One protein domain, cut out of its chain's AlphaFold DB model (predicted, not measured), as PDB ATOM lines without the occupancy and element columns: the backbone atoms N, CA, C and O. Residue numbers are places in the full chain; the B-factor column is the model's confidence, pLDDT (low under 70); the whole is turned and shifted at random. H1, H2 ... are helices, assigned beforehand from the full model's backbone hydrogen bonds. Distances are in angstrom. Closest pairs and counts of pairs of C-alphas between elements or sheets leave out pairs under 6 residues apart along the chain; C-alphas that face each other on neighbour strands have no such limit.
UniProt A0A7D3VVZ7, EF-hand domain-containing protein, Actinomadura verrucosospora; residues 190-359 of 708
ATOM      1  N   THR A 190      -0.174  28.862 -49.052       74.75
ATOM      2  CA  THR A 190       0.477  27.826 -49.876       74.75
ATOM      3  C   THR A 190       1.512  27.046 -49.071       74.75
ATOM      4  O   THR A 190       1.489  25.816 -49.090       74.75
ATOM      5  N   ILE A 191       2.344  27.735 -48.282       78.69
ATOM      6  CA  ILE A 191       3.293  27.091 -47.359       78.69
ATOM      7  C   ILE A 191       2.535  26.224 -46.346       78.69
ATOM      8  O   ILE A 191       2.893  25.070 -46.125       78.69
ATOM      9  N   ARG A 192       1.426  26.737 -45.798       80.38
ATOM     10  CA  ARG A 192       0.586  25.999 -44.848       80.38
ATOM     11  C   ARG A 192      -0.024  24.729 -45.448       80.38
ATOM     12  O   ARG A 192      -0.041  23.702 -44.778       80.38
ATOM     13  N   ARG A 193      -0.506  24.781 -46.696       80.44
ATOM     14  CA  ARG A 193      -1.047  23.606 -47.404       80.44
ATOM     15  C   ARG A 193       0.015  22.540 -47.653       80.44
ATOM     16  O   ARG A 193      -0.261  21.365 -47.439       80.44
ATOM     17  N   VAL A 194       1.213  22.947 -48.074       83.62
ATOM     18  CA  VAL A 194       2.319  22.011 -48.315       83.62
ATOM     19  C   VAL A 194       2.780  21.376 -47.002       83.62
ATOM     20  O   VAL A 194       2.897  20.160 -46.944       83.62
ATOM     21  N   LEU A 195       2.937  22.148 -45.921       84.44
ATOM     22  CA  LEU A 195       3.266  21.595 -44.601       84.44
ATOM     23  C   LEU A 195       2.207  20.603 -44.102       84.44
ATOM     24  O   LEU A 195       2.566  19.536 -43.618       84.44
ATOM     25  N   ALA A 196       0.916  20.905 -44.269       83.00
ATOM     26  CA  ALA A 196      -0.154  19.985 -43.875       83.00
ATOM     27  C   ALA A 196      -0.070  18.642 -44.625       83.00
ATOM     28  O   ALA A 196      -0.171  17.589 -44.004       83.00
ATOM     29  N   ALA A 197       0.193  18.674 -45.937       81.75
ATOM     30  CA  ALA A 197       0.376  17.462 -46.737       81.75
ATOM     31  C   ALA A 197       1.632  16.663 -46.340       81.75
ATOM     32  O   ALA A 197       1.650  15.439 -46.444       81.75
ATOM     33  N   LEU A 198       2.688  17.343 -45.883       84.88
ATOM     34  CA  LEU A 198       3.939  16.706 -45.467       84.88
ATOM     35  C   LEU A 198       3.843  16.038 -44.100       84.88
ATOM     36  O   LEU A 198       4.389  14.953 -43.934       84.88
ATOM     37  N   VAL A 199       3.127  16.650 -43.156       84.94
ATOM     38  CA  VAL A 199       2.891  16.080 -41.818       84.94
ATOM     39  C   VAL A 199       2.101  14.769 -41.902       84.94
ATOM     40  O   VAL A 199       2.312  13.866 -41.099       84.94
ATOM     41  N   GLU A 200       1.221  14.631 -42.895       78.50
ATOM     42  CA  GLU A 200       0.465  13.397 -43.146       78.50
ATOM     43  C   GLU A 200       1.268  12.335 -43.928       78.50
ATOM     44  O   GLU A 200       0.834  11.186 -44.037       78.50
ATOM     45  N   SER A 201       2.444  12.687 -44.467       80.25
ATOM     46  CA  SER A 201       3.271  11.779 -45.267       80.25
ATOM     47  C   SER A 201       4.212  10.937 -44.391       80.25
ATOM     48  O   SER A 201       4.967  11.492 -43.594       80.25
ATOM     49  N   PRO A 202       4.283   9.606 -44.587       75.75
ATOM     50  CA  PRO A 202       5.247   8.753 -43.888       75.75
ATOM     51  C   PRO A 202       6.703   8.985 -44.334       75.75
ATOM     52  O   PRO A 202       7.628   8.648 -43.597       75.75
ATOM     53  N   HIS A 203       6.917   9.569 -45.521       80.50
ATOM     54  CA  HIS A 203       8.239   9.931 -46.047       80.50
ATOM     55  C   HIS A 203       8.219  11.371 -46.584       80.50
ATOM     56  O   HIS A 203       8.022  11.590 -47.784       80.50
ATOM     57  N   PRO A 204       8.393  12.383 -45.716       79.56
ATOM     58  CA  PRO A 204       8.267  13.785 -46.112       79.56
ATOM     59  C   PRO A 204       9.323  14.240 -47.133       79.56
ATOM     60  O   PRO A 204       8.994  14.993 -48.046       79.56
ATOM     61  N   LEU A 205      10.565  13.744 -47.039       80.00
ATOM     62  CA  LEU A 205      11.670  14.121 -47.941       80.00
ATOM     63  C   LEU A 205      11.486  13.642 -49.391       80.00
ATOM     64  O   LEU A 205      11.959  14.277 -50.336       80.00
ATOM     65  N   ASP A 206      10.750  12.548 -49.581       80.94
ATOM     66  CA  ASP A 206      10.433  12.011 -50.905       80.94
ATOM     67  C   ASP A 206       9.144  12.588 -51.490       80.94
ATOM     68  O   ASP A 206       8.791  12.304 -52.639       80.94
ATOM     69  N   HIS A 207       8.445  13.430 -50.729       82.19
ATOM     70  CA  HIS A 207       7.169  13.970 -51.148       82.19
ATOM     71  C   HIS A 207       7.344  14.954 -52.324       82.19
ATOM     72  O   HIS A 207       8.125  15.910 -52.225       82.19
ATOM     73  N   PRO A 208       6.585  14.800 -53.429       76.69
ATOM     74  CA  PRO A 208       6.742  15.632 -54.624       76.69
ATOM     75  C   PRO A 208       6.609  17.132 -54.349       76.69
ATOM     76  O   PRO A 208       7.315  17.938 -54.950       76.69
ATOM     77  N   GLN A 209       5.734  17.513 -53.412       80.88
ATOM     78  CA  GLN A 209       5.525  18.919 -53.067       80.88
ATOM     79  C   GLN A 209       6.704  19.520 -52.294       80.88
ATOM     80  O   GLN A 209       6.980  20.699 -52.482       80.88
ATOM     81  N   LEU A 210       7.431  18.737 -51.484       81.12
ATOM     82  CA  LEU A 210       8.645  19.230 -50.824       81.12
ATOM     83  C   LEU A 210       9.769  19.429 -51.847       81.12
ATOM     84  O   LEU A 210      10.455  20.447 -51.824       81.12
ATOM     85  N   ARG A 211       9.915  18.495 -52.799       83.12
ATOM     86  CA  ARG A 211      10.904  18.616 -53.883       83.12
ATOM     87  C   ARG A 211      10.614  19.793 -54.813       83.12
ATOM     88  O   ARG A 211      11.546  20.449 -55.270       83.12
ATOM     89  N   ALA A 212       9.338  20.072 -55.073       80.69
ATOM     90  CA  ALA A 212       8.925  21.275 -55.786       80.69
ATOM     91  C   ALA A 212       9.209  22.538 -54.955       80.69
ATOM     92  O   ALA A 212       9.771  23.494 -55.480       80.69
ATOM     93  N   ALA A 213       8.904  22.515 -53.653       81.69
ATOM     94  CA  ALA A 213       9.148  23.642 -52.755       81.69
ATOM     95  C   ALA A 213      10.634  23.999 -52.615       81.69
ATOM     96  O   ALA A 213      10.972  25.170 -52.484       81.69
ATOM     97  N   ALA A 214      11.536  23.021 -52.715       84.00
ATOM     98  CA  ALA A 214      12.980  23.257 -52.697       84.00
ATOM     99  C   ALA A 214      13.463  24.138 -53.869       84.00
ATOM    100  O   ALA A 214      14.503  24.790 -53.767       84.00
ATOM    101  N   ARG A 215      12.694  24.202 -54.965       84.81
ATOM    102  CA  ARG A 215      12.990  25.026 -56.147       84.81
ATOM    103  C   ARG A 215      12.345  26.413 -56.121       84.81
ATOM    104  O   ARG A 215      12.594  27.192 -57.031       84.81
ATOM    105  N   TRP A 216      11.551  26.744 -55.100       84.25
ATOM    106  CA  TRP A 216      10.949  28.075 -54.958       84.25
ATOM    107  C   TRP A 216      12.001  29.187 -54.829       84.25
ATOM    108  O   TRP A 216      13.174  28.895 -54.572       84.25
ATOM    109  N   PRO A 217      11.634  30.472 -54.970       84.94
ATOM    110  CA  PRO A 217      12.590  31.540 -54.730       84.94
ATOM    111  C   PRO A 217      13.086  31.523 -53.272       84.94
ATOM    112  O   PRO A 217      12.473  30.954 -52.365       84.94
ATOM    113  N   VAL A 218      14.271  32.102 -53.052       80.69
ATOM    114  CA  VAL A 218      15.005  31.990 -51.778       80.69
ATOM    115  C   VAL A 218      14.180  32.472 -50.579       80.69
ATOM    116  O   VAL A 218      14.262  31.881 -49.501       80.69
ATOM    117  N   ALA A 219      13.362  33.511 -50.755       78.81
ATOM    118  CA  ALA A 219      12.526  34.056 -49.688       78.81
ATOM    119  C   ALA A 219      11.476  33.040 -49.205       78.81
ATOM    120  O   ALA A 219      11.245  32.898 -48.006       78.81
ATOM    121  N   GLU A 220      10.879  32.289 -50.121       81.69
ATOM    122  CA  GLU A 220       9.843  31.303 -49.846       81.69
ATOM    123  C   GLU A 220      10.418  29.996 -49.305       81.69
ATOM    124  O   GLU A 220       9.820  29.397 -48.413       81.69
ATOM    125  N   VAL A 221      11.603  29.591 -49.771       85.81
ATOM    126  CA  VAL A 221      12.368  28.493 -49.159       85.81
ATOM    127  C   VAL A 221      12.712  28.825 -47.708       85.81
ATOM    128  O   VAL A 221      12.507  27.994 -46.824       85.81
ATOM    129  N   THR A 222      13.163  30.055 -47.447       83.19
ATOM    130  CA  THR A 222      13.469  30.529 -46.087       83.19
ATOM    131  C   THR A 222      12.210  30.519 -45.217       83.19
ATOM    132  O   THR A 222      12.195  29.915 -44.149       83.19
ATOM    133  N   ALA A 223      11.108  31.092 -45.710       82.56
ATOM    134  CA  ALA A 223       9.839  31.140 -44.985       82.56
ATOM    135  C   ALA A 223       9.205  29.753 -44.754       82.56
ATOM    136  O   ALA A 223       8.430  29.574 -43.811       82.56
ATOM    137  N   MET A 224       9.478  28.778 -45.625       84.69
ATOM    138  CA  MET A 224       9.107  27.376 -45.423       84.69
ATOM    139  C   MET A 224       9.944  26.762 -44.298       84.69
ATOM    140  O   MET A 224       9.378  26.229 -43.343       84.69
ATOM    141  N   ALA A 225      11.270  26.895 -44.369       84.44
ATOM    142  CA  ALA A 225      12.190  26.349 -43.377       84.44
ATOM    143  C   ALA A 225      11.955  26.910 -41.967       84.44
ATOM    144  O   ALA A 225      11.962  26.149 -41.006       84.44
ATOM    145  N   GLU A 226      11.633  28.200 -41.831       83.25
ATOM    146  CA  GLU A 226      11.255  28.811 -40.545       83.25
ATOM    147  C   GLU A 226       9.970  28.214 -39.940       83.25
ATOM    148  O   GLU A 226       9.759  28.249 -38.726       83.25
ATOM    149  N   ARG A 227       9.075  27.670 -40.773       85.12
ATOM    150  CA  ARG A 227       7.767  27.141 -40.350       85.12
ATOM    151  C   ARG A 227       7.753  25.626 -40.159       85.12
ATOM    152  O   ARG A 227       6.881  25.139 -39.444       85.12
ATOM    153  N   MET A 228       8.705  24.899 -40.743       85.25
ATOM    154  CA  MET A 228       8.848  23.444 -40.597       85.25
ATOM    155  C   MET A 228       9.000  22.983 -39.130       85.25
ATOM    156  O   MET A 228       8.264  22.073 -38.743       85.25
ATOM    157  N   PRO A 229       9.824  23.626 -38.270       83.50
ATOM    158  CA  PRO A 229       9.904  23.281 -36.847       83.50
ATOM    159  C   PRO A 229       8.550  23.354 -36.132       83.50
ATOM    160  O   PRO A 229       8.152  22.427 -35.433       83.50
ATOM    161  N   ASN A 230       7.777  24.415 -36.392       81.44
ATOM    162  CA  ASN A 230       6.448  24.604 -35.798       81.44
ATOM    163  C   ASN A 230       5.416  23.561 -36.271       81.44
ATOM    164  O   ASN A 230       4.380  23.392 -35.631       81.44
ATOM    165  N   ALA A 231       5.686  22.872 -37.384       80.56
ATOM    166  CA  ALA A 231       4.886  21.761 -37.891       80.56
ATOM    167  C   ALA A 231       5.367  20.385 -37.380       80.56
ATOM    168  O   ALA A 231       4.809  19.367 -37.781       80.56
ATOM    169  N   GLY A 232       6.375  20.339 -36.499       81.00
ATOM    170  CA  GLY A 232       6.953  19.101 -35.968       81.00
ATOM    171  C   GLY A 232       7.996  18.446 -36.879       81.00
ATOM    172  O   GLY A 232       8.343  17.293 -36.651       81.00
ATOM    173  N   MET A 233       8.492  19.163 -37.894       80.75
ATOM    174  CA  MET A 233       9.469  18.671 -38.877       80.75
ATOM    175  C   MET A 233      10.882  19.214 -38.608       80.75
ATOM    176  O   MET A 233      11.549  19.717 -39.513       80.75
ATOM    177  N   GLU A 234      11.321  19.208 -37.346       80.62
ATOM    178  CA  GLU A 234      12.627  19.756 -36.948       80.62
ATOM    179  C   GLU A 234      13.804  18.987 -37.570       80.62
ATOM    180  O   GLU A 234      14.813  19.592 -37.926       80.62
ATOM    181  N   SER A 235      13.675  17.668 -37.742       79.81
ATOM    182  CA  SER A 235      14.725  16.805 -38.298       79.81
ATOM    183  C   SER A 235      14.900  16.931 -39.812       79.81
ATOM    184  O   SER A 235      15.952  16.575 -40.337       79.81
ATOM    185  N   GLU A 236      13.892  17.428 -40.527       83.56
ATOM    186  CA  GLU A 236      13.854  17.462 -41.992       83.56
ATOM    187  C   GLU A 236      14.332  18.797 -42.578       83.56
ATOM    188  O   GLU A 236      14.564  18.872 -43.787       83.56
ATOM    189  N   VAL A 237      14.487  19.842 -41.753       81.38
ATOM    190  CA  VAL A 237      14.877  21.197 -42.190       81.38
ATOM    191  C   VAL A 237      16.207  21.180 -42.943       81.38
ATOM    192  O   VAL A 237      16.287  21.677 -44.067       81.38
ATOM    193  N   ASP A 238      17.228  20.549 -42.364       78.38
ATOM    194  CA  ASP A 238      18.576  20.494 -42.932       78.38
ATOM    195  C   ASP A 238      18.576  19.787 -44.298       78.38
ATOM    196  O   ASP A 238      19.146  20.279 -45.273       78.38
ATOM    197  N   SER A 239      17.877  18.653 -44.407       82.81
ATOM    198  CA  SER A 239      17.761  17.898 -45.661       82.81
ATOM    199  C   SER A 239      16.945  18.637 -46.725       82.81
ATOM    200  O   SER A 239      17.302  18.604 -47.904       82.81
ATOM    201  N   PHE A 240      15.872  19.331 -46.334       85.06
ATOM    202  CA  PHE A 240      15.090  20.169 -47.246       85.06
ATOM    203  C   PHE A 240      15.940  21.291 -47.832       85.06
ATOM    204  O   PHE A 240      15.920  21.533 -49.039       85.06
ATOM    205  N   LEU A 241      16.711  21.967 -46.993       82.62
ATOM    206  CA  LEU A 241      17.505  23.082 -47.452       82.62
ATOM    207  C   LEU A 241      18.749  22.632 -48.249       82.62
ATOM    208  O   LEU A 241      19.141  23.322 -49.190       82.62
ATOM    209  N   GLN A 242      19.327  21.455 -47.968       81.31
ATOM    210  CA  GLN A 242      20.329  20.822 -48.847       81.31
ATOM    211  C   GLN A 242      19.758  20.527 -50.237       81.31
ATOM    212  O   GLN A 242      20.416  20.770 -51.251       81.31
ATOM    213  N   LEU A 243      18.516  20.038 -50.292       83.31
ATOM    214  CA  LEU A 243      17.806  19.835 -51.550       83.31
ATOM    215  C   LEU A 243      17.567  21.168 -52.269       83.31
ATOM    216  O   LEU A 243      17.722  21.240 -53.486       83.31
ATOM    217  N   ALA A 244      17.235  22.227 -51.525       84.19
ATOM    218  CA  ALA A 244      17.028  23.560 -52.079       84.19
ATOM    219  C   ALA A 244      18.316  24.202 -52.598       84.19
ATOM    220  O   ALA A 244      18.256  25.009 -53.517       84.19
ATOM    221  N   ALA A 245      19.477  23.852 -52.049       81.75
ATOM    222  CA  ALA A 245      20.759  24.342 -52.537       81.75
ATOM    223  C   ALA A 245      21.166  23.724 -53.890       81.75
ATOM    224  O   ALA A 245      21.936  24.318 -54.642       81.75
ATOM    225  N   HIS A 246      20.650  22.543 -54.235       80.56
ATOM    226  CA  HIS A 246      21.035  21.853 -55.463       80.56
ATOM    227  C   HIS A 246      20.593  22.612 -56.724       80.56
ATOM    228  O   HIS A 246      19.417  22.920 -56.899       80.56
ATOM    229  N   GLY A 247      21.539  22.864 -57.637       71.62
ATOM    230  CA  GLY A 247      21.261  23.476 -58.943       71.62
ATOM    231  C   GLY A 247      20.980  24.982 -58.920       71.62
ATOM    232  O   GLY A 247      20.614  25.529 -59.954       71.62
ATOM    233  N   ARG A 248      21.151  25.659 -57.777       78.00
ATOM    234  CA  ARG A 248      21.054  27.123 -57.693       78.00
ATOM    235  C   ARG A 248      22.315  27.802 -58.201       78.00
ATOM    236  O   ARG A 248      23.422  27.279 -58.051       78.00
ATOM    237  N   SER A 249      22.159  29.014 -58.724       79.31
ATOM    238  CA  SER A 249      23.306  29.868 -59.015       79.31
ATOM    239  C   SER A 249      24.057  30.224 -57.727       79.31
ATOM    240  O   SER A 249      23.477  30.308 -56.643       79.31
ATOM    241  N   THR A 250      25.347  30.531 -57.852       70.00
ATOM    242  CA  THR A 250      26.167  31.149 -56.799       70.00
ATOM    243  C   THR A 250      25.437  32.247 -56.021       70.00
ATOM    244  O   THR A 250      25.533  32.334 -54.796       70.00
ATOM    245  N   GLN A 251      24.744  33.138 -56.736       74.69
ATOM    246  CA  GLN A 251      24.130  34.321 -56.142       74.69
ATOM    247  C   GLN A 251      22.935  33.934 -55.268       74.69
ATOM    248  O   GLN A 251      22.755  34.492 -54.185       74.69
ATOM    249  N   GLU A 252      22.153  32.955 -55.711       78.75
ATOM    250  CA  GLU A 252      21.026  32.418 -54.957       78.75
ATOM    251  C   GLU A 252      21.482  31.539 -53.794       78.75
ATOM    252  O   GLU A 252      20.897  31.628 -52.719       78.75
ATOM    253  N   LEU A 253      22.550  30.753 -53.964       77.75
ATOM    254  CA  LEU A 253      23.189  30.007 -52.876       77.75
ATOM    255  C   LEU A 253      23.659  30.948 -51.769       77.75
ATOM    256  O   LEU A 253      23.371  30.722 -50.596       77.75
ATOM    257  N   ARG A 254      24.316  32.049 -52.142       73.88
ATOM    258  CA  ARG A 254      24.727  33.089 -51.195       73.88
ATOM    259  C   ARG A 254      23.524  33.692 -50.470       73.88
ATOM    260  O   ARG A 254      23.572  33.842 -49.253       73.88
ATOM    261  N   ALA A 255      22.460  34.036 -51.195       77.19
ATOM    262  CA  ALA A 255      21.248  34.596 -50.599       77.19
ATOM    263  C   ALA A 255      20.565  33.606 -49.642       77.19
ATOM    264  O   ALA A 255      20.147  34.007 -48.559       77.19
ATOM    265  N   LEU A 256      20.506  32.326 -50.016       79.94
ATOM    266  CA  LEU A 256      19.928  31.257 -49.208       79.94
ATOM    267  C   LEU A 256      20.705  31.078 -47.907       79.94
ATOM    268  O   LEU A 256      20.106  31.148 -46.842       79.94
ATOM    269  N   VAL A 257      22.037  30.961 -47.979       77.31
ATOM    270  CA  VAL A 257      22.880  30.839 -46.780       77.31
ATOM    271  C   VAL A 257      22.675  32.028 -45.843       77.31
ATOM    272  O   VAL A 257      22.496  31.835 -44.644       77.31
ATOM    273  N   ILE A 258      22.673  33.259 -46.364       73.62
ATOM    274  CA  ILE A 258      22.476  34.463 -45.540       73.62
ATOM    275  C   ILE A 258      21.107  34.440 -44.848       73.62
ATOM    276  O   ILE A 258      21.011  34.813 -43.680       73.62
ATOM    277  N   ALA A 259      20.063  34.003 -45.554       74.75
ATOM    278  CA  ALA A 259      18.691  34.024 -45.063       74.75
ATOM    279  C   ALA A 259      18.388  32.922 -44.033       74.75
ATOM    280  O   ALA A 259      17.594  33.152 -43.127       74.75
ATOM    281  N   THR A 260      19.023  31.750 -44.132       73.94
ATOM    282  CA  THR A 260      18.688  30.569 -43.309       73.94
ATOM    283  C   THR A 260      19.680  30.273 -42.181       73.94
ATOM    284  O   THR A 260      19.497  29.309 -41.442       73.94
ATOM    285  N   SER A 261      20.756  31.051 -42.050       66.44
ATOM    286  CA  SER A 261      21.754  30.853 -40.991       66.44
ATOM    287  C   SER A 261      21.300  31.506 -39.681       66.44
ATOM    288  O   SER A 261      21.290  32.731 -39.601       66.44
ATOM    289  N   ASP A 262      20.970  30.728 -38.646       61.84
ATOM    290  CA  ASP A 262      20.661  31.241 -37.296       61.84
ATOM    291  C   ASP A 262      21.887  31.170 -36.353       61.84
ATOM    292  O   ASP A 262      22.788  30.350 -36.527       61.84
ATOM    293  N   GLU A 263      21.925  32.032 -35.330       53.56
ATOM    294  CA  GLU A 263      22.971  32.100 -34.295       53.56
ATOM    295  C   GLU A 263      23.030  30.852 -33.398       53.56
ATOM    296  O   GLU A 263      24.062  30.605 -32.770       53.56
ATOM    297  N   ASN A 264      21.945  30.073 -33.316       47.56
ATOM    298  CA  ASN A 264      21.790  28.989 -32.338       47.56
ATOM    299  C   ASN A 264      21.899  27.566 -32.907       47.56
ATOM    300  O   ASN A 264      21.951  26.603 -32.134       47.56
ATOM    301  N   THR A 265      21.950  27.389 -34.225       46.53
ATOM    302  CA  THR A 265      21.965  26.053 -34.833       46.53
ATOM    303  C   THR A 265      23.375  25.471 -34.887       46.53
ATOM    304  O   THR A 265      24.253  25.950 -35.597       46.53
ATOM    305  N   ARG A 266      23.575  24.372 -34.144       39.66
ATOM    306  CA  ARG A 266      24.806  23.555 -34.081       39.66
ATOM    307  C   ARG A 266      25.193  22.864 -35.398       39.66
ATOM    308  O   ARG A 266      26.207  22.175 -35.427       39.66
ATOM    309  N   HIS A 267      24.402  23.025 -36.452       47.78
ATOM    310  CA  HIS A 267      24.586  22.357 -37.730       47.78
ATOM    311  C   HIS A 267      24.687  23.413 -38.823       47.78
ATOM    312  O   HIS A 267      23.690  23.992 -39.245       47.78
ATOM    313  N   TRP A 268      25.906  23.670 -39.290       57.56
ATOM    314  CA  TRP A 268      26.112  24.296 -40.588       57.56
ATOM    315  C   TRP A 268      25.804  23.231 -41.653       57.56
ATOM    316  O   TRP A 268      26.692  22.580 -42.183       57.56
ATOM    317  N   TRP A 269      24.526  22.958 -41.915       58.88
ATOM    318  CA  TRP A 269      24.071  21.853 -42.779       58.88
ATOM    319  C   TRP A 269      24.412  22.044 -44.275       58.88
ATOM    320  O   TRP A 269      24.097  21.179 -45.094       58.88
ATOM    321  N   LEU A 270      25.119  23.128 -44.628       64.81
ATOM    322  CA  LEU A 270      25.675  23.421 -45.956       64.81
ATOM    323  C   LEU A 270      27.203  23.309 -46.027       64.81
ATOM    324  O   LEU A 270      27.776  23.821 -46.984       64.81
ATOM    325  N   THR A 271      27.892  22.686 -45.065       68.56
ATOM    326  CA  THR A 271      29.368  22.603 -45.084       68.56
ATOM    327  C   THR A 271      29.921  22.149 -46.434       68.56
ATOM    328  O   THR A 271      30.787  22.823 -46.984       68.56
ATOM    329  N   ASP A 272      29.352  21.096 -47.023       69.12
ATOM    330  CA  ASP A 272      29.797  20.577 -48.320       69.12
ATOM    331  C   ASP A 272      29.433  21.505 -49.489       69.12
ATOM    332  O   ASP A 272      30.214  21.678 -50.420       69.12
ATOM    333  N   VAL A 273      28.271  22.161 -49.422       71.69
ATOM    334  CA  VAL A 273      27.812  23.095 -50.460       71.69
ATOM    335  C   VAL A 273      28.649  24.373 -50.452       71.69
ATOM    336  O   VAL A 273      29.113  24.813 -51.500       71.69
ATOM    337  N   VAL A 274      28.891  24.962 -49.278       76.12
ATOM    338  CA  VAL A 274      29.723  26.164 -49.135       76.12
ATOM    339  C   VAL A 274      31.184  25.841 -49.437       76.12
ATOM    340  O   VAL A 274      31.853  26.651 -50.070       76.12
ATOM    341  N   ALA A 275      31.683  24.660 -49.062       76.81
ATOM    342  CA  ALA A 275      33.033  24.232 -49.431       76.81
ATOM    343  C   ALA A 275      33.203  24.042 -50.950       76.81
ATOM    344  O   ALA A 275      34.297  24.269 -51.476       76.81
ATOM    345  N   ALA A 276      32.130  23.677 -51.661       76.62
ATOM    346  CA  ALA A 276      32.122  23.561 -53.117       76.62
ATOM    347  C   ALA A 276      32.071  24.919 -53.848       76.62
ATOM    348  O   ALA A 276      32.529  25.007 -54.990       76.62
ATOM    349  N   LEU A 277      31.573  25.989 -53.213       78.56
ATOM    350  CA  LEU A 277      31.538  27.331 -53.812       78.56
ATOM    351  C   LEU A 277      32.953  27.869 -54.079       78.56
ATOM    352  O   LEU A 277      33.821  27.710 -53.217       78.56
ATOM    353  N   PRO A 278      33.201  28.559 -55.214       85.19
ATOM    354  CA  PRO A 278      34.428  29.307 -55.496       85.19
ATOM    355  C   PRO A 278      34.934  30.143 -54.312       85.19
ATOM    356  O   PRO A 278      34.171  30.849 -53.656       85.19
ATOM    357  N   ALA A 279      36.252  30.140 -54.084       86.50
ATOM    358  CA  ALA A 279      36.883  30.875 -52.984       86.50
ATOM    359  C   ALA A 279      36.470  32.370 -52.887       86.50
ATOM    360  O   ALA A 279      36.171  32.827 -51.780       86.50
ATOM    361  N   PRO A 280      36.345  33.133 -53.999       84.94
ATOM    362  CA  PRO A 280      35.864  34.520 -53.960       84.94
ATOM    363  C   PRO A 280      34.425  34.682 -53.459       84.94
ATOM    364  O   PRO A 280      34.078  35.735 -52.917       84.94
ATOM    365  N   GLU A 281      33.587  33.665 -53.647       81.81
ATOM    366  CA  GLU A 281      32.176  33.661 -53.262       81.81
ATOM    367  C   GLU A 281      32.005  33.281 -51.800       81.81
ATOM    368  O   GLU A 281      31.249  33.941 -51.092       81.81
ATOM    369  N   VAL A 282      32.779  32.302 -51.321       85.56
ATOM    370  CA  VAL A 282      32.881  31.995 -49.888       85.56
ATOM    371  C   VAL A 282      33.391  33.219 -49.129       85.56
ATOM    372  O   VAL A 282      32.844  33.566 -48.085       85.56
ATOM    373  N   ALA A 283      34.369  33.946 -49.677       85.44
ATOM    374  CA  ALA A 283      34.837  35.199 -49.091       85.44
ATOM    375  C   ALA A 283      33.772  36.314 -49.132       85.44
ATOM    376  O   ALA A 283      33.635  37.077 -48.178       85.44
ATOM    377  N   ALA A 284      32.978  36.404 -50.207       80.94
ATOM    378  CA  ALA A 284      31.861  37.352 -50.299       80.94
ATOM    379  C   ALA A 284      30.738  37.034 -49.301       80.94
ATOM    380  O   ALA A 284      30.054  37.933 -48.809       80.94
ATOM    381  N   LEU A 285      30.509  35.750 -49.045       79.81
ATOM    382  CA  LEU A 285      29.570  35.264 -48.049       79.81
ATOM    383  C   LEU A 285      30.081  35.564 -46.635       79.81
ATOM    384  O   LEU A 285      29.334  36.116 -45.837       79.81
ATOM    385  N   ALA A 286      31.364  35.307 -46.368       82.25
ATOM    386  CA  ALA A 286      32.026  35.632 -45.106       82.25
ATOM    387  C   ALA A 286      31.924  37.127 -44.750       82.25
ATOM    388  O   ALA A 286      31.692  37.461 -43.593       82.25
ATOM    389  N   GLU A 287      32.032  38.020 -45.739       80.38
ATOM    390  CA  GLU A 287      31.862  39.472 -45.556       80.38
ATOM    391  C   GLU A 287      30.412  39.876 -45.226       80.38
ATOM    392  O   GLU A 287      30.184  40.891 -44.575       80.38
ATOM    393  N   ALA A 288      29.425  39.107 -45.695       75.69
ATOM    394  CA  ALA A 288      28.007  39.423 -45.532       75.69
ATOM    395  C   ALA A 288      27.395  38.881 -44.228       75.69
ATOM    396  O   ALA A 288      26.320  39.330 -43.830       75.69
ATOM    397  N   LEU A 289      28.051  37.912 -43.586       72.56
ATOM    398  CA  LEU A 289      27.622  37.311 -42.324       72.56
ATOM    399  C   LEU A 289      28.128  38.128 -41.127       72.56
ATOM    400  O   LEU A 289      29.155  38.800 -41.204       72.56
ATOM    401  N   ASP A 290      27.440  38.046 -39.985       72.81
ATOM    402  CA  ASP A 290      27.998  38.586 -38.743       72.81
ATOM    403  C   ASP A 290      29.261  37.802 -38.324       72.81
ATOM    404  O   ASP A 290      29.430  36.634 -38.697       72.81
ATOM    405  N   PRO A 291      30.150  38.400 -37.508       69.44
ATOM    406  CA  PRO A 291      31.434  37.790 -37.170       69.44
ATOM    407  C   PRO A 291      31.341  36.392 -36.540       69.44
ATOM    408  O   PRO A 291      32.223  35.566 -36.765       69.44
ATOM    409  N   ARG A 292      30.285  36.090 -35.766       68.94
ATOM    410  CA  ARG A 292      30.138  34.782 -35.104       68.94
ATOM    411  C   ARG A 292      29.675  33.705 -36.080       68.94
ATOM    412  O   ARG A 292      30.206  32.589 -36.047       68.94
ATOM    413  N   ARG A 293      28.719  34.025 -36.958       73.69
ATOM    414  CA  ARG A 293      28.270  33.113 -38.026       73.69
ATOM    415  C   ARG A 293      29.379  32.873 -39.049       73.69
ATOM    416  O   ARG A 293      29.622  31.728 -39.416       73.69
ATOM    417  N   CYS A 294      30.110  33.922 -39.423       74.94
ATOM    418  CA  CYS A 294      31.264  33.841 -40.316       74.94
ATOM    419  C   CYS A 294      32.358  32.909 -39.768       74.94
ATOM    420  O   CYS A 294      32.810  31.997 -40.465       74.94
ATOM    421  N   GLU A 295      32.734  33.072 -38.495       75.94
ATOM    422  CA  GLU A 295      33.731  32.211 -37.854       75.94
ATOM    423  C   GLU A 295      33.284  30.740 -37.829       75.94
ATOM    424  O   GLU A 295      34.080  29.847 -38.115       75.94
ATOM    425  N   THR A 296      32.014  30.480 -37.513       74.56
ATOM    426  CA  THR A 296      31.459  29.118 -37.446       74.56
ATOM    427  C   THR A 296      31.429  28.452 -38.823       74.56
ATOM    428  O   THR A 296      31.884  27.319 -38.963       74.56
ATOM    429  N   MET A 297      30.986  29.173 -39.855       81.88
ATOM    430  CA  MET A 297      31.006  28.706 -41.243       81.88
ATOM    431  C   MET A 297      32.419  28.320 -41.689       81.88
ATOM    432  O   MET A 297      32.637  27.222 -42.198       81.88
ATOM    433  N   LEU A 298      33.391  29.218 -41.507       83.00
ATOM    434  CA  LEU A 298      34.756  29.007 -41.993       83.00
ATOM    435  C   LEU A 298      35.453  27.844 -41.286       83.00
ATOM    436  O   LEU A 298      36.269  27.166 -41.903       83.00
ATOM    437  N   LYS A 299      35.113  27.578 -40.020       81.00
ATOM    438  CA  LYS A 299      35.582  26.399 -39.276       81.00
ATOM    439  C   LYS A 299      35.118  25.092 -39.908       81.00
ATOM    440  O   LYS A 299      35.926  24.184 -40.093       81.00
ATOM    441  N   GLU A 300      33.837  25.006 -40.251       78.62
ATOM    442  CA  GLU A 300      33.262  23.801 -40.848       78.62
ATOM    443  C   GLU A 300      33.758  23.602 -42.289       78.62
ATOM    444  O   GLU A 300      34.229  22.517 -42.634       78.62
ATOM    445  N   VAL A 301      33.795  24.666 -43.101       83.00
ATOM    446  CA  VAL A 301      34.382  24.635 -44.456       83.00
ATOM    447  C   VAL A 301      35.847  24.196 -44.410       83.00
ATOM    448  O   VAL A 301      36.285  23.398 -45.242       83.00
ATOM    449  N   ALA A 302      36.608  24.661 -43.419       82.31
ATOM    450  CA  ALA A 302      38.013  24.306 -43.279       82.31
ATOM    451  C   ALA A 302      38.255  22.837 -42.917       82.31
ATOM    452  O   ALA A 302      39.309  22.293 -43.248       82.31
ATOM    453  N   ALA A 303      37.302  22.191 -42.245       77.31
ATOM    454  CA  ALA A 303      37.418  20.792 -41.853       77.31
ATOM    455  C   ALA A 303      37.286  19.828 -43.047       77.31
ATOM    456  O   ALA A 303      37.857  18.736 -43.004       77.31
ATOM    457  N   VAL A 304      36.559  20.229 -44.098       79.38
ATOM    458  CA  VAL A 304      36.276  19.397 -45.285       79.38
ATOM    459  C   VAL A 304      37.059  19.809 -46.538       79.38
ATOM    460  O   VAL A 304      37.140  19.036 -47.492       79.38
ATOM    461  N   SER A 305      37.641  21.011 -46.556       82.94
ATOM    462  CA  SER A 305      38.380  21.545 -47.709       82.94
ATOM    463  C   SER A 305      39.803  20.997 -47.798       82.94
ATOM    464  O   SER A 305      40.463  20.823 -46.782       82.94
ATOM    465  N   SER A 306      40.313  20.798 -49.019       85.44
ATOM    466  CA  SER A 306      41.722  20.448 -49.243       85.44
ATOM    467  C   SER A 306      42.669  21.605 -48.896       85.44
ATOM    468  O   SER A 306      42.280  22.772 -48.880       85.44
ATOM    469  N   VAL A 307      43.955  21.302 -48.693       78.62
ATOM    470  CA  VAL A 307      44.987  22.309 -48.378       78.62
ATOM    471  C   VAL A 307      45.099  23.379 -49.465       78.62
ATOM    472  O   VAL A 307      45.113  24.567 -49.156       78.62
ATOM    473  N   SER A 308      45.123  22.981 -50.739       82.12
ATOM    474  CA  SER A 308      45.157  23.923 -51.865       82.12
ATOM    475  C   SER A 308      43.942  24.849 -51.857       82.12
ATOM    476  O   SER A 308      44.077  26.051 -52.070       82.12
ATOM    477  N   ARG A 309      42.764  24.314 -51.514       86.06
ATOM    478  CA  ARG A 309      41.535  25.098 -51.416       86.06
ATOM    479  C   ARG A 309      41.553  26.082 -50.249       86.06
ATOM    480  O   ARG A 309      41.117  27.219 -50.403       86.06
ATOM    481  N   LEU A 310      42.084  25.675 -49.099       86.00
ATOM    482  CA  LEU A 310      42.271  26.556 -47.943       86.00
ATOM    483  C   LEU A 310      43.186  27.741 -48.269       86.00
ATOM    484  O   LEU A 310      42.943  28.854 -47.805       86.00
ATOM    485  N   ILE A 311      44.219  27.513 -49.081       83.38
ATOM    486  CA  ILE A 311      45.141  28.557 -49.532       83.38
ATOM    487  C   ILE A 311      44.432  29.549 -50.465       83.38
ATOM    488  O   ILE A 311      44.515  30.755 -50.238       83.38
ATOM    489  N   GLU A 312      43.681  29.061 -51.458       88.81
ATOM    490  CA  GLU A 312      42.863  29.912 -52.340       88.81
ATOM    491  C   GLU A 312      41.843  30.744 -51.552       88.81
ATOM    492  O   GLU A 312      41.655  31.934 -51.813       88.81
ATOM    493  N   LEU A 313      41.195  30.127 -50.563       89.44
ATOM    494  CA  LEU A 313      40.223  30.792 -49.704       89.44
ATOM    495  C   LEU A 313      40.872  31.859 -48.822       89.44
ATOM    496  O   LEU A 313      40.310  32.941 -48.660       89.44
ATOM    497  N   ALA A 314      42.071  31.602 -48.301       83.75
ATOM    498  CA  ALA A 314      42.819  32.589 -47.534       83.75
ATOM    499  C   ALA A 314      43.155  33.836 -48.361       83.75
ATOM    500  O   ALA A 314      43.053  34.951 -47.849       83.75
ATOM    501  N   ASP A 315      43.525  33.666 -49.631       86.44
ATOM    502  CA  ASP A 315      43.782  34.787 -50.539       86.44
ATOM    503  C   ASP A 315      42.504  35.573 -50.847       86.44
ATOM    504  O   ASP A 315      42.475  36.794 -50.692       86.44
ATOM    505  N   ALA A 316      41.407  34.877 -51.149       86.38
ATOM    506  CA  ALA A 316      40.117  35.512 -51.405       86.38
ATOM    507  C   ALA A 316      39.568  36.300 -50.196       86.38
ATOM    508  O   ALA A 316      38.993  37.379 -50.359       86.38
ATOM    509  N   LEU A 317      39.746  35.786 -48.975       80.75
ATOM    510  CA  LEU A 317      39.355  36.473 -47.737       80.75
ATOM    511  C   LEU A 317      40.217  37.721 -47.482       80.75
ATOM    512  O   LEU A 317      39.708  38.753 -47.037       80.75
ATOM    513  N   ARG A 318      41.513  37.664 -47.804       77.06
ATOM    514  CA  ARG A 318      42.430  38.808 -47.679       77.06
ATOM    515  C   ARG A 318      42.103  39.948 -48.617       77.06
ATOM    516  O   ARG A 318      42.162  41.100 -48.187       77.06
ATOM    517  N   ASP A 319      41.717  39.644 -49.850       80.38
ATOM    518  CA  ASP A 319      41.288  40.655 -50.819       80.38
ATOM    519  C   ASP A 319      40.082  41.463 -50.307       80.38
ATOM    520  O   ASP A 319      39.888  42.617 -50.692       80.38
ATOM    521  N   ARG A 320      39.317  40.895 -49.363       75.44
ATOM    522  CA  ARG A 320      38.183  41.526 -48.670       75.44
ATOM    523  C   ARG A 320      38.505  42.039 -47.262       75.44
ATOM    524  O   ARG A 320      37.602  42.419 -46.529       75.44
ATOM    525  N   SER A 321      39.780  42.104 -46.877       72.75
ATOM    526  CA  SER A 321      40.239  42.554 -45.546       72.75
ATOM    527  C   SER A 321      39.767  41.696 -44.353       72.75
ATOM    528  O   SER A 321      39.823  42.162 -43.214       72.75
ATOM    529  N   LEU A 322      39.373  40.437 -44.578       67.75
ATOM    530  CA  LEU A 322      38.912  39.487 -43.549       67.75
ATOM    531  C   LEU A 322      40.077  38.686 -42.939       67.75
ATOM    532  O   LEU A 322      40.138  37.458 -42.977       67.75
ATOM    533  N   GLU A 323      41.083  39.394 -42.428       65.75
ATOM    534  CA  GLU A 323      42.331  38.773 -41.966       65.75
ATOM    535  C   GLU A 323      42.165  38.003 -40.636       65.75
ATOM    536  O   GLU A 323      42.899  37.049 -40.366       65.75
ATOM    537  N   TYR A 324      41.197  38.393 -39.801       63.41
ATOM    538  CA  TYR A 324      40.904  37.710 -38.535       63.41
ATOM    539  C   TYR A 324      40.281  36.328 -38.780       63.41
ATOM    540  O   TYR A 324      40.624  35.341 -38.121       63.41
ATOM    541  N   GLU A 325      39.418  36.260 -39.784       74.69
ATOM    542  CA  GLU A 325      38.675  35.097 -40.241       74.69
ATOM    543  C   GLU A 325      39.611  34.069 -40.891       74.69
ATOM    544  O   GLU A 325      39.531  32.882 -40.572       74.69
ATOM    545  N   VAL A 326      40.586  34.521 -41.694       70.25
ATOM    546  CA  VAL A 326      41.682  33.674 -42.214       70.25
ATOM    547  C   VAL A 326      42.432  32.997 -41.072       70.25
ATOM    548  O   VAL A 326      42.735  31.802 -41.125       70.25
ATOM    549  N   ALA A 327      42.704  33.744 -40.001       65.62
ATOM    550  CA  ALA A 327      43.392  33.192 -38.850       65.62
ATOM    551  C   ALA A 327      42.535  32.153 -38.108       65.62
ATOM    552  O   ALA A 327      43.065  31.146 -37.644       65.62
ATOM    553  N   ALA A 328      41.221  32.367 -37.996       66.06
ATOM    554  CA  ALA A 328      40.299  31.397 -37.402       66.06
ATOM    555  C   ALA A 328      40.192  30.109 -38.227       66.06
ATOM    556  O   ALA A 328      40.269  29.018 -37.662       66.06
ATOM    557  N   MET A 329      40.106  30.245 -39.548       81.25
ATOM    558  CA  MET A 329      40.034  29.144 -40.505       81.25
ATOM    559  C   MET A 329      41.257  28.220 -40.407       81.25
ATOM    560  O   MET A 329      41.112  27.018 -40.192       81.25
ATOM    561  N   PHE A 330      42.476  28.771 -40.480       70.94
ATOM    562  CA  PHE A 330      43.699  27.964 -40.393       70.94
ATOM    563  C   PHE A 330      43.922  27.335 -39.013       70.94
ATOM    564  O   PHE A 330      44.483  26.241 -38.925       70.94
ATOM    565  N   ARG A 331      43.459  27.977 -37.930       68.06
ATOM    566  CA  ARG A 331      43.484  27.376 -36.585       68.06
ATOM    567  C   ARG A 331      42.613  26.124 -36.509       68.06
ATOM    568  O   ARG A 331      43.044  25.130 -35.931       68.06
ATOM    569  N   GLU A 332      41.417  26.165 -37.089       69.88
ATOM    570  CA  GLU A 332      40.516  25.011 -37.084       69.88
ATOM    571  C   GLU A 332      41.011  23.902 -38.012       69.88
ATOM    572  O   GLU A 332      41.026  22.739 -37.610       69.88
ATOM    573  N   ALA A 333      41.510  24.258 -39.202       67.69
ATOM    574  CA  ALA A 333      42.130  23.306 -40.120       67.69
ATOM    575  C   ALA A 333      43.277  22.543 -39.433       67.69
ATOM    576  O   ALA A 333      43.346  21.321 -39.501       67.69
ATOM    577  N   ALA A 334      44.130  23.230 -38.672       62.59
ATOM    578  CA  ALA A 334      45.214  22.583 -37.939       62.59
ATOM    579  C   ALA A 334      44.732  21.564 -36.885       62.59
ATOM    580  O   ALA A 334      45.442  20.600 -36.589       62.59
ATOM    581  N   PHE A 335      43.528  21.745 -36.330       58.44
ATOM    582  CA  PHE A 335      42.952  20.839 -35.338       58.44
ATOM    583  C   PHE A 335      42.148  19.694 -35.971       58.44
ATOM    584  O   PHE A 335      42.315  18.542 -35.563       58.44
ATOM    585  N   ARG A 336      41.302  19.976 -36.969       57.84
ATOM    586  CA  ARG A 336      40.320  19.023 -37.524       57.84
ATOM    587  C   ARG A 336      40.693  18.398 -38.872       57.84
ATOM    588  O   ARG A 336      40.107  17.375 -39.217       57.84
ATOM    589  N   HIS A 337      41.642  18.955 -39.627       64.75
ATOM    590  CA  HIS A 337      41.962  18.460 -40.971       64.75
ATOM    591  C   HIS A 337      42.610  17.064 -40.919       64.75
ATOM    592  O   HIS A 337      43.509  16.813 -40.110       64.75
ATOM    593  N   ARG A 338      42.155  16.150 -41.791       56.66
ATOM    594  CA  ARG A 338      42.602  14.739 -41.814       56.66
ATOM    595  C   ARG A 338      44.065  14.573 -42.221       56.66
ATOM    596  O   ARG A 338      44.715  13.648 -41.752       56.66
ATOM    597  N   ASP A 339      44.574  15.469 -43.062       61.41
ATOM    598  CA  ASP A 339      45.946  15.436 -43.570       61.41
ATOM    599  C   ASP A 339      46.728  16.676 -43.110       61.41
ATOM    600  O   ASP A 339      46.804  17.700 -43.792       61.41
ATOM    601  N   ARG A 340      47.224  16.615 -41.871       57.12
ATOM    602  CA  ARG A 340      47.989  17.700 -41.234       57.12
ATOM    603  C   ARG A 340      49.389  17.907 -41.840       57.12
ATOM    604  O   ARG A 340      49.769  19.068 -41.972       57.12
ATOM    605  N   PRO A 341      50.151  16.860 -42.222       53.81
ATOM    606  CA  PRO A 341      51.451  17.034 -42.875       53.81
ATOM    607  C   PRO A 341      51.354  17.829 -44.180       53.81
ATOM    608  O   PRO A 341      52.113  18.777 -44.369       53.81
ATOM    609  N   SER A 342      50.365  17.526 -45.028       60.75
ATOM    610  CA  SER A 342      50.138  18.273 -46.272       60.75
ATOM    611  C   SER A 342      49.726  19.721 -46.019       60.75
ATOM    612  O   SER A 342      50.120  20.603 -46.777       60.75
ATOM    613  N   LEU A 343      48.966  19.992 -44.949       60.47
ATOM    614  CA  LEU A 343      48.590  21.354 -44.555       60.47
ATOM    615  C   LEU A 343      49.818  22.175 -44.157       60.47
ATOM    616  O   LEU A 343      49.945  23.317 -44.577       60.47
ATOM    617  N   VAL A 344      50.731  21.599 -43.373       54.72
ATOM    618  CA  VAL A 344      51.970  22.283 -42.983       54.72
ATOM    619  C   VAL A 344      52.862  22.499 -44.202       54.72
ATOM    620  O   VAL A 344      53.255  23.637 -44.439       54.72
ATOM    621  N   ALA A 345      53.087  21.467 -45.021       58.75
ATOM    622  CA  ALA A 345      53.895  21.558 -46.240       58.75
ATOM    623  C   ALA A 345      53.354  22.606 -47.232       58.75
ATOM    624  O   ALA A 345      54.115  23.399 -47.777       58.75
ATOM    625  N   GLY A 346      52.030  22.687 -47.413       55.62
ATOM    626  CA  GLY A 346      51.400  23.712 -48.254       55.62
ATOM    627  C   GLY A 346      51.509  25.139 -47.697       55.62
ATOM    628  O   GLY A 346      51.390  26.106 -48.447       55.62
ATOM    629  N   LEU A 347      51.747  25.287 -46.390       53.69
ATOM    630  CA  LEU A 347      51.902  26.575 -45.710       53.69
ATOM    631  C   LEU A 347      53.370  26.968 -45.463       53.69
ATOM    632  O   LEU A 347      53.617  28.107 -45.062       53.69
ATOM    633  N   GLU A 348      54.346  26.091 -45.729       50.88
ATOM    634  CA  GLU A 348      55.786  26.377 -45.592       50.88
ATOM    635  C   GLU A 348      56.232  27.548 -46.480       50.88
ATOM    636  O   GLU A 348      57.009  28.403 -46.051       50.88
ATOM    637  N   GLU A 349      55.664  27.659 -47.681       51.69
ATOM    638  CA  GLU A 349      55.904  28.776 -48.604       51.69
ATOM    639  C   GLU A 349      55.106  30.043 -48.235       51.69
ATOM    640  O   GLU A 349      55.262  31.100 -48.852       51.69
ATOM    641  N   ARG A 350      54.256  29.966 -47.200       52.62
ATOM    642  CA  ARG A 350      53.319  31.015 -46.767       52.62
ATOM    643  C   ARG A 350      53.483  31.320 -45.268       52.62
ATOM    644  O   ARG A 350      52.555  31.138 -44.478       52.62
ATOM    645  N   PRO A 351      54.634  31.878 -44.842       46.69
ATOM    646  CA  PRO A 351      54.991  32.052 -43.426       46.69
ATOM    647  C   PRO A 351      54.009  32.921 -42.619       46.69
ATOM    648  O   PRO A 351      53.921  32.789 -41.399       46.69
ATOM    649  N   ARG A 352      53.241  33.794 -43.286       51.88
ATOM    650  CA  ARG A 352      52.159  34.582 -42.671       51.88
ATOM    651  C   ARG A 352      50.961  33.713 -42.275       51.88
ATOM    652  O   ARG A 352      50.429  33.889 -41.186       51.88
ATOM    653  N   ASP A 353      50.569  32.783 -43.141       52.28
ATOM    654  CA  ASP A 353      49.469  31.839 -42.913       52.28
ATOM    655  C   ASP A 353      49.856  30.795 -41.864       52.28
ATOM    656  O   ASP A 353      49.111  30.529 -40.919       52.28
ATOM    657  N   LEU A 354      51.095  30.313 -41.957       48.69
ATOM    658  CA  LEU A 354      51.701  29.424 -40.977       48.69
ATOM    659  C   LEU A 354      51.731  30.053 -39.571       48.69
ATOM    660  O   LEU A 354      51.459  29.382 -38.580       48.69
ATOM    661  N   ALA A 355      51.981  31.361 -39.455       48.16
ATOM    662  CA  ALA A 355      51.948  32.056 -38.167       48.16
ATOM    663  C   ALA A 355      50.551  32.060 -37.512       48.16
ATOM    664  O   ALA A 355      50.457  32.039 -36.280       48.16
ATOM    665  N   TYR A 356      49.468  32.057 -38.297       53.44
ATOM    666  CA  TYR A 356      48.108  32.034 -37.753       53.44
ATOM    667  C   TYR A 356      47.738  30.689 -37.136       53.44
ATOM    668  O   TYR A 356      47.100  30.679 -36.080       53.44
ATOM    669  N   VAL A 357      48.225  29.586 -37.711       49.28
ATOM    670  CA  VAL A 357      48.097  28.226 -37.156       49.28
ATOM    671  C   VAL A 357      48.630  28.153 -35.718       49.28
ATOM    672  O   VAL A 357      48.093  27.431 -34.879       49.28
ATOM    673  N   PHE A 358      49.651  28.953 -35.392       43.34
ATOM    674  CA  PHE A 358      50.314  28.945 -34.085       43.34
ATOM    675  C   PHE A 358      49.875  30.070 -33.124       43.34
ATOM    676  O   PHE A 358      50.399  30.150 -32.008       43.34
ATOM    677  N   SER A 359      48.910  30.912 -33.519       41.53
ATOM    678  CA  SER A 359      48.423  32.079 -32.755       41.53
ATOM    679  C   SER A 359      47.267  31.755 -31.780       41.53
ATOM    680  O   SER A 359      46.519  30.800 -31.985       41.53
TER     681      SER A 359
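Overview. This is residues 190 to 359 of the 708 residues of the protein "EF-hand domain-containing protein" of Actinomadura verrucosospora (UniProt A0A7D3VVZ7). The domain is a rod built as a solenoid: short helices follow one another along its length in two rows, with the chain going back and forth between them. H1, H3, H5, H7, H9 and H11 make one row, H2, H4, H6, H8, H10 and H12 the other; H1 and H2 are at one end, H11 and H12 at the other. The printed part has 170 residues, with twelve named helices in order from H1 to H12 and no named strand; the class is all helix. It is compact, with a radius of gyration of the C-alphas of 18.0 A, and spans 57 by 28 by 26 A.

Along the chain. Start at the two longest helices, 14 residues each. Find C-alpha 291 at (31.434, 37.790, -37.170); from there H8, residues 291 to 304, runs 20.7 A. H10, residues 323 to 336, measures 20.3 A from first to last C-alpha, and between the two you meet H9, residues 307 to 319, 18.9 A long. Go back along the chain to H7, residues 279 to 288, at 14.4 A, H6, residues 271 to 276, and H5, residues 250 to 260, at 15.4 A. Before these stand H4, residues 237 to 245, H3, residues 218 to 225, H2, residues 208 to 213, and H1, residues 190 to 199, 14.4 A long, which begins at C-alpha 190 at (0.477, 27.826, -49.876). After H10 look for H11, residues 340 to 348, 12.5 A long, and H12, residues 351 to 357, which ends at C-alpha 357 at (48.097, 28.226, -37.156).

Arrangement. H8 and H10 touch, closest at the C-alphas of Ala 302 and Ala 333, 5.3 A apart, at a steep tilt of 40 degrees, the same way. From H8, look to H6: they touch at Ala 275 and Val 301, whose C-alphas are 5.2 A apart, about perpendicular at 75 degrees. From H10, go to H12, which touches it with the C-alphas of Arg 331 and Val 357 4.7 A apart. H7 touches H9, the closest C-alphas being those of Ala 279 and Leu 313, 4.7 A apart, at a steep tilt of 49 degrees, the same way. H9 touches H11 with residues 307 to 308 alone; the C-alphas of Val 307 and Leu 343 are closest at 5.3 A. H11 and H12 touch only at the corner. Toward the other end, H5 touches H7, with the C-alphas of Arg 254 and Leu 285 6.2 A apart, and H3 touches H5, with those of Val 218 and Leu 256 5.6 A apart. H4 and H6 are close but not clearly touching, at 7.5 A between the C-alphas of Ala 245 and Val 273. H2 touches H4, closest at the C-alphas of Arg 211 and Leu 243, 7.4 A apart. The hairpins are H1 and H2, which only just touch with 3 pairs of C-alphas within 8 A, H3 and H4, H7 and H8, and H9 and H10. In the backbone, every O i to N i+4 pair is within hydrogen-bond range in H1 to H7 and H9 to H11; H8 has 9 of 10 and H12 has 2 of 3.

Size, cuts and confidence. The two C-alphas farthest apart, those of Glu 200 and Glu 349, are 57.8 A from each other. The printed part has no cut. The link from H3 to H4, 11 residues, is long. The mean pLDDT of the printed part is 73.9, and 48 residues are under 70; look among them at residues 261 to 272 and residues 331 to 359.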